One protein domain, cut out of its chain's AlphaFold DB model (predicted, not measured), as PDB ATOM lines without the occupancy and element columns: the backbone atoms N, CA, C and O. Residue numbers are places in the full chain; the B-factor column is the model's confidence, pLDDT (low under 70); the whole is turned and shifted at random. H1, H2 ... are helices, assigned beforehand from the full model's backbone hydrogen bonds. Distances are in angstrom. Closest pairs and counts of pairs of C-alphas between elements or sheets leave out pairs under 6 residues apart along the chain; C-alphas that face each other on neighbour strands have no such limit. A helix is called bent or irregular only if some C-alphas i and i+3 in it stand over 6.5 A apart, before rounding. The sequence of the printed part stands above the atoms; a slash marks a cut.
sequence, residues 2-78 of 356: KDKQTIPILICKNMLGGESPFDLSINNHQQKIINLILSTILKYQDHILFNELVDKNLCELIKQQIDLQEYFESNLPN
ATOM      1  N   LYS A   2      46.169  66.621 -29.203       34.28
ATOM      2  CA  LYS A   2      44.987  65.991 -29.818       34.28
ATOM      3  C   LYS A   2      44.203  65.309 -28.701       34.28
ATOM      4  O   LYS A   2      44.826  64.692 -27.839       34.28
ATOM      5  N   ASP A   3      42.887  65.471 -28.713       38.22
ATOM      6  CA  ASP A   3      41.964  64.989 -27.689       38.22
ATOM      7  C   ASP A   3      42.256  63.542 -27.281       38.22
ATOM      8  O   ASP A   3      42.107  62.620 -28.087       38.22
ATOM      9  N   LYS A   4      42.618  63.334 -26.005       50.41
ATOM     10  CA  LYS A   4      42.811  62.002 -25.395       50.41
ATOM     11  C   LYS A   4      41.561  61.105 -25.517       50.41
ATOM     12  O   LYS A   4      41.652  59.907 -25.296       50.41
ATOM     13  N   GLN A   5      40.410  61.661 -25.907       46.59
ATOM     14  CA  GLN A   5      39.156  60.943 -26.162       46.59
ATOM     15  C   GLN A   5      39.059  60.310 -27.567       46.59
ATOM     16  O   GLN A   5      38.157  59.518 -27.809       46.59
ATOM     17  N   THR A   6      39.977  60.624 -28.489       50.22
ATOM     18  CA  THR A   6      39.972  60.118 -29.884       50.22
ATOM     19  C   THR A   6      41.061  59.086 -30.167       50.22
ATOM     20  O   THR A   6      41.395  58.826 -31.324       50.22
ATOM     21  N   ILE A   7      41.654  58.506 -29.124       56.19
ATOM     22  CA  ILE A   7      42.658  57.461 -29.302       56.19
ATOM     23  C   ILE A   7      41.914  56.151 -29.609       56.19
ATOM     24  O   ILE A   7      41.039  55.762 -28.830       56.19
ATOM     25  N   PRO A   8      42.179  55.491 -30.752       60.47
ATOM     26  CA  PRO A   8      41.486  54.261 -31.101       60.47
ATOM     27  C   PRO A   8      41.814  53.174 -30.079       60.47
ATOM     28  O   PRO A   8      42.974  52.945 -29.743       60.47
ATOM     29  N   ILE A   9      40.780  52.483 -29.607       65.31
ATOM     30  CA  ILE A   9      40.942  51.294 -28.776       65.31
ATOM     31  C   ILE A   9      41.412  50.169 -29.702       65.31
ATOM     32  O   ILE A   9      40.647  49.691 -30.537       65.31
ATOM     33  N   LEU A  10      42.693  49.813 -29.610       65.00
ATOM     34  CA  LEU A  10      43.326  48.854 -30.518       65.00
ATOM     35  C   LEU A  10      43.110  47.412 -30.065       65.00
ATOM     36  O   LEU A  10      42.873  46.534 -30.892       65.00
ATOM     37  N   ILE A  11      43.184  47.169 -28.756       66.62
ATOM     38  CA  ILE A  11      43.053  45.838 -28.169       66.62
ATOM     39  C   ILE A  11      42.023  45.904 -27.046       66.62
ATOM     40  O   ILE A  11      42.132  46.711 -26.122       66.62
ATOM     41  N   CYS A  12      41.007  45.053 -27.152       62.28
ATOM     42  CA  CYS A  12      39.968  44.871 -26.147       62.28
ATOM     43  C   CYS A  12      40.000  43.446 -25.620       62.28
ATOM     44  O   CYS A  12      40.342  42.502 -26.337       62.28
ATOM     45  N   LYS A  13      39.515  43.289 -24.388       63.91
ATOM     46  CA  LYS A  13      39.097  41.990 -23.878       63.91
ATOM     47  C   LYS A  13      38.027  41.423 -24.808       63.91
ATOM     48  O   LYS A  13      37.107  42.132 -25.222       63.91
ATOM     49  N   ASN A  14      38.146  40.144 -25.140       60.97
ATOM     50  CA  ASN A  14      37.100  39.471 -25.886       60.97
ATOM     51  C   ASN A  14      35.846  39.400 -24.998       60.97
ATOM     52  O   ASN A  14      35.866  38.756 -23.949       60.97
ATOM     53  N   MET A  15      34.761  40.069 -25.399       54.75
ATOM     54  CA  MET A  15      33.514  40.122 -24.617       54.75
ATOM     55  C   MET A  15      32.875  38.734 -24.418       54.75
ATOM     56  O   MET A  15      32.039  38.568 -23.537       54.75
ATOM     57  N   LEU A  16      33.288  37.734 -25.206       48.56
ATOM     58  CA  LEU A  16      32.825  36.344 -25.130       48.56
ATOM     59  C   LEU A  16      33.743  35.429 -24.294       48.56
ATOM     60  O   LEU A  16      33.592  34.212 -24.340       48.56
ATOM     61  N   GLY A  17      34.706  35.984 -23.546       56.53
ATOM     62  CA  GLY A  17      35.581  35.204 -22.657       56.53
ATOM     63  C   GLY A  17      36.689  34.412 -23.363       56.53
ATOM     64  O   GLY A  17      37.293  33.537 -22.750       56.53
ATOM     65  N   GLY A  18      36.961  34.698 -24.640       62.47
ATOM     66  CA  GLY A  18      38.067  34.087 -25.383       62.47
ATOM     67  C   GLY A  18      39.431  34.722 -25.092       62.47
ATOM     68  O   GLY A  18      39.519  35.839 -24.579       62.47
ATOM     69  N   GLU A  19      40.495  34.014 -25.468       64.69
ATOM     70  CA  GLU A  19      41.875  34.501 -25.389       64.69
ATOM     71  C   GLU A  19      42.063  35.750 -26.262       64.69
ATOM     72  O   GLU A  19      41.603  35.811 -27.409       64.69
ATOM     73  N   SER A  20      42.714  36.771 -25.706       73.81
ATOM     74  CA  SER A  20      43.105  37.949 -26.478       73.81
ATOM     75  C   SER A  20      44.264  37.605 -27.437       73.81
ATOM     76  O   SER A  20      44.995  36.640 -27.201       73.81
ATOM     77  N   PRO A  21      44.503  38.387 -28.509       71.88
ATOM     78  CA  PRO A  21      45.704  38.218 -29.336       71.88
ATOM     79  C   PRO A  21      47.004  38.282 -28.519       71.88
ATOM     80  O   PRO A  21      48.003  37.664 -28.887       71.88
ATOM     81  N   PHE A  22      46.980  39.002 -27.394       78.44
ATOM     82  CA  PHE A  22      48.076  39.057 -26.436       78.44
ATOM     83  C   PHE A  22      48.227  37.728 -25.678       78.44
ATOM     84  O   PHE A  22      49.316  37.163 -25.681       78.44
ATOM     85  N   ASP A  23      47.132  37.166 -25.153       77.50
ATOM     86  CA  ASP A  23      47.110  35.865 -24.459       77.50
ATOM     87  C   ASP A  23      47.654  34.743 -25.367       77.50
ATOM     88  O   ASP A  23      48.539  33.982 -24.978       77.50
ATOM     89  N   LEU A  24      47.195  34.693 -26.624       76.75
ATOM     90  CA  LEU A  24      47.656  33.715 -27.618       76.75
ATOM     91  C   LEU A  24      49.155  33.846 -27.916       76.75
ATOM     92  O   LEU A  24      49.843  32.846 -28.129       76.75
ATOM     93  N   SER A  25      49.673  35.073 -27.951       77.38
ATOM     94  CA  SER A  25      51.093  35.329 -28.218       77.38
ATOM     95  C   SER A  25      51.976  34.884 -27.049       77.38
ATOM     96  O   SER A  25      53.079  34.377 -27.272       77.38
ATOM     97  N   ILE A  26      51.472  35.023 -25.819       80.62
ATOM     98  CA  ILE A  26      52.137  34.593 -24.582       80.62
ATOM     99  C   ILE A  26      52.157  33.070 -24.481       80.62
ATOM    100  O   ILE A  26      53.224  32.506 -24.238       80.62
ATOM    101  N   ASN A  27      51.029  32.409 -24.768       81.44
ATOM    102  CA  ASN A  27      50.922  30.947 -24.792       81.44
ATOM    103  C   ASN A  27      51.858  30.307 -25.832       81.44
ATOM    104  O   ASN A  27      52.392  29.224 -25.611       81.44
ATOM    105  N   ASN A  28      52.091  30.987 -26.959       81.38
ATOM    106  CA  ASN A  28      52.999  30.528 -28.014       81.38
ATOM    107  C   ASN A  28      54.462  30.989 -27.826       81.38
ATOM    108  O   ASN A  28      55.282  30.766 -28.720       81.38
ATOM    109  N   HIS A  29      54.800  31.644 -26.707       80.62
ATOM    110  CA  HIS A  29      56.143  32.154 -26.383       80.62
ATOM    111  C   HIS A  29      56.768  33.066 -27.461       80.62
ATOM    112  O   HIS A  29      57.983  33.080 -27.686       80.62
ATOM    113  N   GLN A  30      55.948  33.856 -28.155       84.75
ATOM    114  CA  GLN A  30      56.400  34.710 -29.255       84.75
ATOM    115  C   GLN A  30      56.874  36.083 -28.753       84.75
ATOM    116  O   GLN A  30      56.218  37.098 -28.983       84.75
ATOM    117  N   GLN A  31      58.052  36.138 -28.122       82.69
ATOM    118  CA  GLN A  31      58.602  37.350 -27.481       82.69
ATOM    119  C   GLN A  31      58.538  38.624 -28.348       82.69
ATOM    120  O   GLN A  31      58.148  39.684 -27.869       82.69
ATOM    121  N   LYS A  32      58.860  38.537 -29.647       82.88
ATOM    122  CA  LYS A  32      58.813  39.704 -30.553       82.88
ATOM    123  C   LYS A  32      57.404  40.273 -30.716       82.88
ATOM    124  O   LYS A  32      57.240  41.487 -30.788       82.88
ATOM    125  N   ILE A  33      56.405  39.399 -30.802       82.12
ATOM    126  CA  ILE A  33      55.004  39.795 -30.964       82.12
ATOM    127  C   ILE A  33      54.481  40.351 -29.643       82.12
ATOM    128  O   ILE A  33      53.819  41.382 -29.652       82.12
ATOM    129  N   ILE A  34      54.864  39.746 -28.516       82.88
ATOM    130  CA  ILE A  34      54.529  40.257 -27.183       82.88
ATOM    131  C   ILE A  34      55.073  41.680 -27.001       82.88
ATOM    132  O   ILE A  34      54.303  42.568 -26.654       82.88
ATOM    133  N   ASN A  35      56.341  41.939 -27.338       83.69
ATOM    134  CA  ASN A  35      56.936  43.280 -27.236       83.69
ATOM    135  C   ASN A  35      56.265  44.302 -28.170       83.69
ATOM    136  O   ASN A  35      56.049  45.455 -27.797       83.69
ATOM    137  N   LEU A  36      55.902  43.894 -29.391       82.31
ATOM    138  CA  LEU A  36      55.169  44.754 -30.327       82.31
ATOM    139  C   LEU A  36      53.761  45.087 -29.821       82.31
ATOM    140  O   LEU A  36      53.323  46.232 -29.919       82.31
ATOM    141  N   ILE A  37      53.053  44.102 -29.270       82.31
ATOM    142  CA  ILE A  37      51.725  44.318 -28.700       82.31
ATOM    143  C   ILE A  37      51.829  45.201 -27.454       82.31
ATOM    144  O   ILE A  37      51.094  46.180 -27.355       82.31
ATOM    145  N   LEU A  38      52.773  44.920 -26.554       83.25
ATOM    146  CA  LEU A  38      52.989  45.692 -25.333       83.25
ATOM    147  C   LEU A  38      53.316  47.156 -25.652       83.25
ATOM    148  O   LEU A  38      52.639  48.047 -25.156       83.25
ATOM    149  N   SER A  39      54.260  47.416 -26.559       82.38
ATOM    150  CA  SER A  39      54.583  48.788 -26.992       82.38
ATOM    151  C   SER A  39      53.398  49.500 -27.658       82.38
ATOM    152  O   SER A  39      53.233  50.712 -27.514       82.38
ATOM    153  N   THR A  40      52.527  48.763 -28.351       82.38
ATOM    154  CA  THR A  40      51.290  49.316 -28.920       82.38
ATOM    155  C   THR A  40      50.288  49.688 -27.822       82.38
ATOM    156  O   THR A  40      49.710  50.775 -27.873       82.38
ATOM    157  N   ILE A  41      50.113  48.831 -26.811       82.19
ATOM    158  CA  ILE A  41      49.254  49.102 -25.648       82.19
ATOM    159  C   ILE A  41      49.788  50.312 -24.877       82.19
ATOM    160  O   ILE A  41      49.034  51.243 -24.625       82.19
ATOM    161  N   LEU A  42      51.088  50.360 -24.588       82.25
ATOM    162  CA  LEU A  42      51.710  51.470 -23.862       82.25
ATOM    163  C   LEU A  42      51.597  52.797 -24.619       82.25
ATOM    164  O   LEU A  42      51.343  53.840 -24.031       82.25
ATOM    165  N   LYS A  43      51.728  52.782 -25.950       82.06
ATOM    166  CA  LYS A  43      51.682  54.013 -26.748       82.06
ATOM    167  C   LYS A  43      50.270  54.564 -26.961       82.06
ATOM    168  O   LYS A  43      50.108  55.779 -27.079       82.06
ATOM    169  N   TYR A  44      49.268  53.695 -27.090       76.12
ATOM    170  CA  TYR A  44      47.915  54.092 -27.507       76.12
ATOM    171  C   TYR A  44      46.827  53.813 -26.461       76.12
ATOM    172  O   TYR A  44      45.728  54.344 -26.576       76.12
ATOM    173  N   GLN A  45      47.087  52.995 -25.447       76.25
ATOM    174  CA  GLN A  45      46.090  52.544 -24.471       76.25
ATOM    175  C   GLN A  45      46.601  52.662 -23.028       76.25
ATOM    176  O   GLN A  45      46.236  51.851 -22.184       76.25
ATOM    177  N   ASP A  46      47.403  53.687 -22.733       76.81
ATOM    178  CA  ASP A  46      47.927  53.988 -21.392       76.81
ATOM    179  C   ASP A  46      46.834  54.533 -20.449       76.81
ATOM    180  O   ASP A  46      46.708  55.736 -20.212       76.81
ATOM    181  N   HIS A  47      45.946  53.649 -19.993       77.75
ATOM    182  CA  HIS A  47      44.861  53.982 -19.073       77.75
ATOM    183  C   HIS A  47      44.480  52.773 -18.212       77.75
ATOM    184  O   HIS A  47      44.275  51.681 -18.740       77.75
ATOM    185  N   ILE A  48      44.245  52.995 -16.914       74.19
ATOM    186  CA  ILE A  48      43.917  51.998 -15.866       74.19
ATOM    187  C   ILE A  48      42.950  50.866 -16.255       74.19
ATOM    188  O   ILE A  48      43.036  49.756 -15.741       74.19
ATOM    189  N   LEU A  49      42.018  51.117 -17.175       74.31
ATOM    190  CA  LEU A  49      41.012  50.139 -17.605       74.31
ATOM    191  C   LEU A  49      41.599  49.024 -18.477       74.31
ATOM    192  O   LEU A  49      41.050  47.928 -18.510       74.31
ATOM    193  N   PHE A  50      42.694  49.290 -19.188       75.94
ATOM    194  CA  PHE A  50      43.330  48.310 -20.067       75.94
ATOM    195  C   PHE A  50      44.338  47.428 -19.332       75.94
ATOM    196  O   PHE A  50      44.823  46.458 -19.913       75.94
ATOM    197  N   ASN A  51      44.611  47.715 -18.053       81.56
ATOM    198  CA  ASN A  51      45.607  46.965 -17.303       81.56
ATOM    199  C   ASN A  51      45.225  45.495 -17.101       81.56
ATOM    200  O   ASN A  51      46.102  44.641 -17.060       81.56
ATOM    201  N   GLU A  52      43.928  45.175 -17.079       77.81
ATOM    202  CA  GLU A  52      43.432  43.797 -16.949       77.81
ATOM    203  C   GLU A  52      44.010  42.850 -18.026       77.81
ATOM    204  O   GLU A  52      44.205  41.662 -17.768       77.81
ATOM    205  N   LEU A  53      44.327  43.368 -19.222       77.88
ATOM    206  CA  LEU A  53      44.920  42.592 -20.320       77.88
ATOM    207  C   LEU A  53      46.356  42.144 -20.018       77.88
ATOM    208  O   LEU A  53      46.743  41.030 -20.377       77.88
ATOM    209  N   VAL A  54      47.144  43.017 -19.389       81.44
ATOM    210  CA  VAL A  54      48.550  42.744 -19.062       81.44
ATOM    211  C   VAL A  54      48.653  42.024 -17.724       81.44
ATOM    212  O   VAL A  54      49.364  41.027 -17.622       81.44
ATOM    213  N   ASP A  55      47.877  42.467 -16.735       81.25
ATOM    214  CA  ASP A  55      47.821  41.912 -15.384       81.25
ATOM    215  C   ASP A  55      47.534  40.406 -15.398       81.25
ATOM    216  O   ASP A  55      48.296  39.635 -14.826       81.25
ATOM    217  N   LYS A  56      46.527  39.948 -16.158       82.75
ATOM    218  CA  LYS A  56      46.184  38.517 -16.266       82.75
ATOM    219  C   LYS A  56      47.384  37.620 -16.604       82.75
ATOM    220  O   LYS A  56      47.445  36.487 -16.132       82.75
ATOM    221  N   ASN A  57      48.319  38.110 -17.416       82.69
ATOM    222  CA  ASN A  57      49.458  37.330 -17.893       82.69
ATOM    223  C   ASN A  57      50.800  37.791 -17.302       82.69
ATOM    224  O   ASN A  57      51.848  37.323 -17.746       82.69
ATOM    225  N   LEU A  58      50.800  38.676 -16.298       83.38
ATOM    226  CA  LEU A  58      52.016  39.272 -15.736       83.38
ATOM    227  C   LEU A  58      53.014  38.207 -15.255       83.38
ATOM    228  O   LEU A  58      54.205  38.286 -15.554       83.38
ATOM    229  N   CYS A  59      52.525  37.173 -14.567       81.19
ATOM    230  CA  CYS A  59      53.353  36.058 -14.101       81.19
ATOM    231  C   CYS A  59      54.050  35.324 -15.258       81.19
ATOM    232  O   CYS A  59      55.223  34.979 -15.151       81.19
ATOM    233  N   GLU A  60      53.366  35.107 -16.382       82.75
ATOM    234  CA  GLU A  60      53.966  34.455 -17.552       82.75
ATOM    235  C   GLU A  60      54.964  35.367 -18.273       82.75
ATOM    236  O   GLU A  60      56.010  34.901 -18.720       82.75
ATOM    237  N   LEU A  61      54.706  36.678 -18.320       83.94
ATOM    238  CA  LEU A  61      55.647  37.651 -18.886       83.94
ATOM    239  C   LEU A  61      56.975  37.671 -18.114       83.94
ATOM    240  O   LEU A  61      58.043  37.677 -18.730       83.94
ATOM    241  N   ILE A  62      56.913  37.612 -16.779       83.69
ATOM    242  CA  ILE A  62      58.111  37.555 -15.930       83.69
ATOM    243  C   ILE A  62      58.838  36.211 -16.107       83.69
ATOM    244  O   ILE A  62      60.061  36.203 -16.253       83.69
ATOM    245  N   LYS A  63      58.120  35.076 -16.182       84.00
ATOM    246  CA  LYS A  63      58.729  33.757 -16.478       84.00
ATOM    247  C   LYS A  63      59.458  33.748 -17.827       84.00
ATOM    248  O   LYS A  63      60.504  33.120 -17.956       84.00
ATOM    249  N   GLN A  64      58.931  34.465 -18.822       83.56
ATOM    250  CA  GLN A  64      59.539  34.612 -20.150       83.56
ATOM    251  C   GLN A  64      60.666  35.663 -20.210       83.56
ATOM    252  O   GLN A  64      61.210  35.888 -21.294       83.56
ATOM    253  N   GLN A  65      61.026  36.279 -19.072       81.62
ATOM    254  CA  GLN A  65      62.080  37.294 -18.920       81.62
ATOM    255  C   GLN A  65      61.894  38.542 -19.806       81.62
ATOM    256  O   GLN A  65      62.862  39.179 -20.232       81.62
ATOM    257  N   ILE A  66      60.641  38.900 -20.099       83.38
ATOM    258  CA  ILE A  66      60.302  40.035 -20.965       83.38
ATOM    259  C   ILE A  66      60.586  41.354 -20.250       83.38
ATOM    260  O   ILE A  66      60.340  41.487 -19.055       83.38
ATOM    261  N   ASP A  67      61.102  42.346 -20.969       82.25
ATOM    262  CA  ASP A  67      61.305  43.667 -20.381       82.25
ATOM    263  C   ASP A  67      59.964  44.358 -20.107       82.25
ATOM    264  O   ASP A  67      59.156  44.548 -21.016       82.25
ATOM    265  N   LEU A  68      59.724  44.692 -18.840       83.44
ATOM    266  CA  LEU A  68      58.483  45.298 -18.356       83.44
ATOM    267  C   LEU A  68      58.726  46.672 -17.724       83.44
ATOM    268  O   LEU A  68      57.816  47.208 -17.097       83.44
ATOM    269  N   GLN A  69      59.922  47.251 -17.871       83.12
ATOM    270  CA  GLN A  69      60.242  48.536 -17.251       83.12
ATOM    271  C   GLN A  69      59.291  49.646 -17.726       83.12
ATOM    272  O   GLN A  69      58.629  50.282 -16.908       83.12
ATOM    273  N   GLU A  70      59.108  49.785 -19.044       82.31
ATOM    274  CA  GLU A  70      58.161  50.756 -19.618       82.31
ATOM    275  C   GLU A  70      56.716  50.513 -19.153       82.31
ATOM    276  O   GLU A  70      55.929  51.449 -19.034       82.31
ATOM    277  N   TYR A  71      56.354  49.258 -18.869       84.94
ATOM    278  CA  TYR A  71      55.037  48.925 -18.338       84.94
ATOM    279  C   TYR A  71      54.877  49.389 -16.889       84.94
ATOM    280  O   TYR A  71      53.875  50.026 -16.576       84.94
ATOM    281  N   PHE A  72      55.853  49.134 -16.016       84.00
ATOM    282  CA  PHE A  72      55.789  49.572 -14.619       84.00
ATOM    283  C   PHE A  72      55.861  51.094 -14.447       84.00
ATOM    284  O   PHE A  72      55.312  51.607 -13.473       84.00
ATOM    285  N   GLU A  73      56.495  51.803 -15.382       82.81
ATOM    286  CA  GLU A  73      56.547  53.273 -15.422       82.81
ATOM    287  C   GLU A  73      55.279  53.913 -16.020       82.81
ATOM    288  O   GLU A  73      55.067  55.117 -15.873       82.81
ATOM    289  N   SER A  74      54.428  53.132 -16.694       82.44
ATOM    290  CA  SER A  74      53.206  53.631 -17.338       82.44
ATOM    291  C   SER A  74      52.039  53.838 -16.364       82.44
ATOM    292  O   SER A  74      52.030  53.316 -15.246       82.44
ATOM    293  N   ASN A  75      50.993  54.539 -16.822       77.38
ATOM    294  CA  ASN A  75      49.773  54.789 -16.045       77.38
ATOM    295  C   ASN A  75      48.838  53.559 -15.957       77.38
ATOM    296  O   ASN A  75      47.697  53.655 -15.489       77.38
ATOM    297  N   LEU A  76      49.279  52.409 -16.480       80.94
ATOM    298  CA  LEU A  76      48.544  51.147 -16.476       80.94
ATOM    299  C   LEU A  76      48.566  50.481 -15.086       80.94
ATOM    300  O   LEU A  76      47.485  50.327 -14.501       80.94
ATOM    301  N   PRO A  77      49.740  50.100 -14.532       79.44
ATOM    302  CA  PRO A  77      49.823  49.514 -13.202       79.44
ATOM    303  C   PRO A  77      49.915  50.559 -12.087       79.44
ATOM    304  O   PRO A  77      49.519  50.232 -10.971       79.44
ATOM    305  N   ASN A  78      50.426  51.766 -12.359       81.06
ATOM    306  CA  ASN A  78      50.525  52.849 -11.383       81.06
ATOM    307  C   ASN A  78      49.632  54.016 -11.801       81.06
ATOM    308  O   ASN A  78      49.831  54.579 -12.868       81.06
TER     309      ASN A  78
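This is residues 2 to 78 of the 356 residues of the protein "Wd-40 repeat protein" of Stylonychia lemnae (UniProt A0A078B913). The longest helix, H2, forms a hairpin with H1, and three short helices, H3, H4 and H5, wind over one side of that hairpin with their centres in a triangle; helix contacts are few. A long unnamed stretch, residues 2 to 20, leads into H1. The printed part has 77 residues with five named helices, H1 to H5 in chain order, and no named strand; the class is all helix. It is compact, with a radius of gyration of the C-alphas of 12.2 A, and spans 36 by 31 by 20 A.

Start at H2, residues 31 to 44. H1, residues 21 to 27, touches its residues 31 to 37 alone; the closest C-alphas, of Ser 25 and Ile 34, are 6.1 A apart. This hairpin runs opposite ways at a shallow tilt of 34 degrees, only just short of steep. H5, residues 69 to 73, only just touches residues 38 to 42 of H2, with 3 pairs of C-alphas within 8 A; the closest, of Leu 42 and Tyr 71, are 6.9 A apart. H3, residues 48 to 55, and H2 are near each other. H4, residues 58 to 63, is close but not clearly touching H1; their closest C-alphas, of Ile 26 and Glu 60, are 7.3 A apart. H3 and H4 meet only through their link. In H1, H2, H4 and H5 every O i to N i+4 pair is within hydrogen-bond range; in H3, 1 of 4 is, beside 3 of 5 O i to N i+3 pairs.

Find C-alpha 31 at (58.602, 37.350, -27.481); H2 runs 19.9 A to C-alpha 44. H1 begins at (45.704, 38.218, -29.336) and measures 10.0 A, H3 10.8 A, H4 8.7 A. H3 is only just irregular: C-alphas 49 and 52 are 6.8 A apart. H5, 6.3 A long, ends at C-alpha 73, (56.547, 53.273, -15.422).

The C-alphas farthest apart, of Lys 2 and Lys 63, are 37.5 A apart. The printed part has no cut, and the four links between helices are tight. Mean pLDDT of the printed part is 75.0; look for values under 70 at residues 2 to 19.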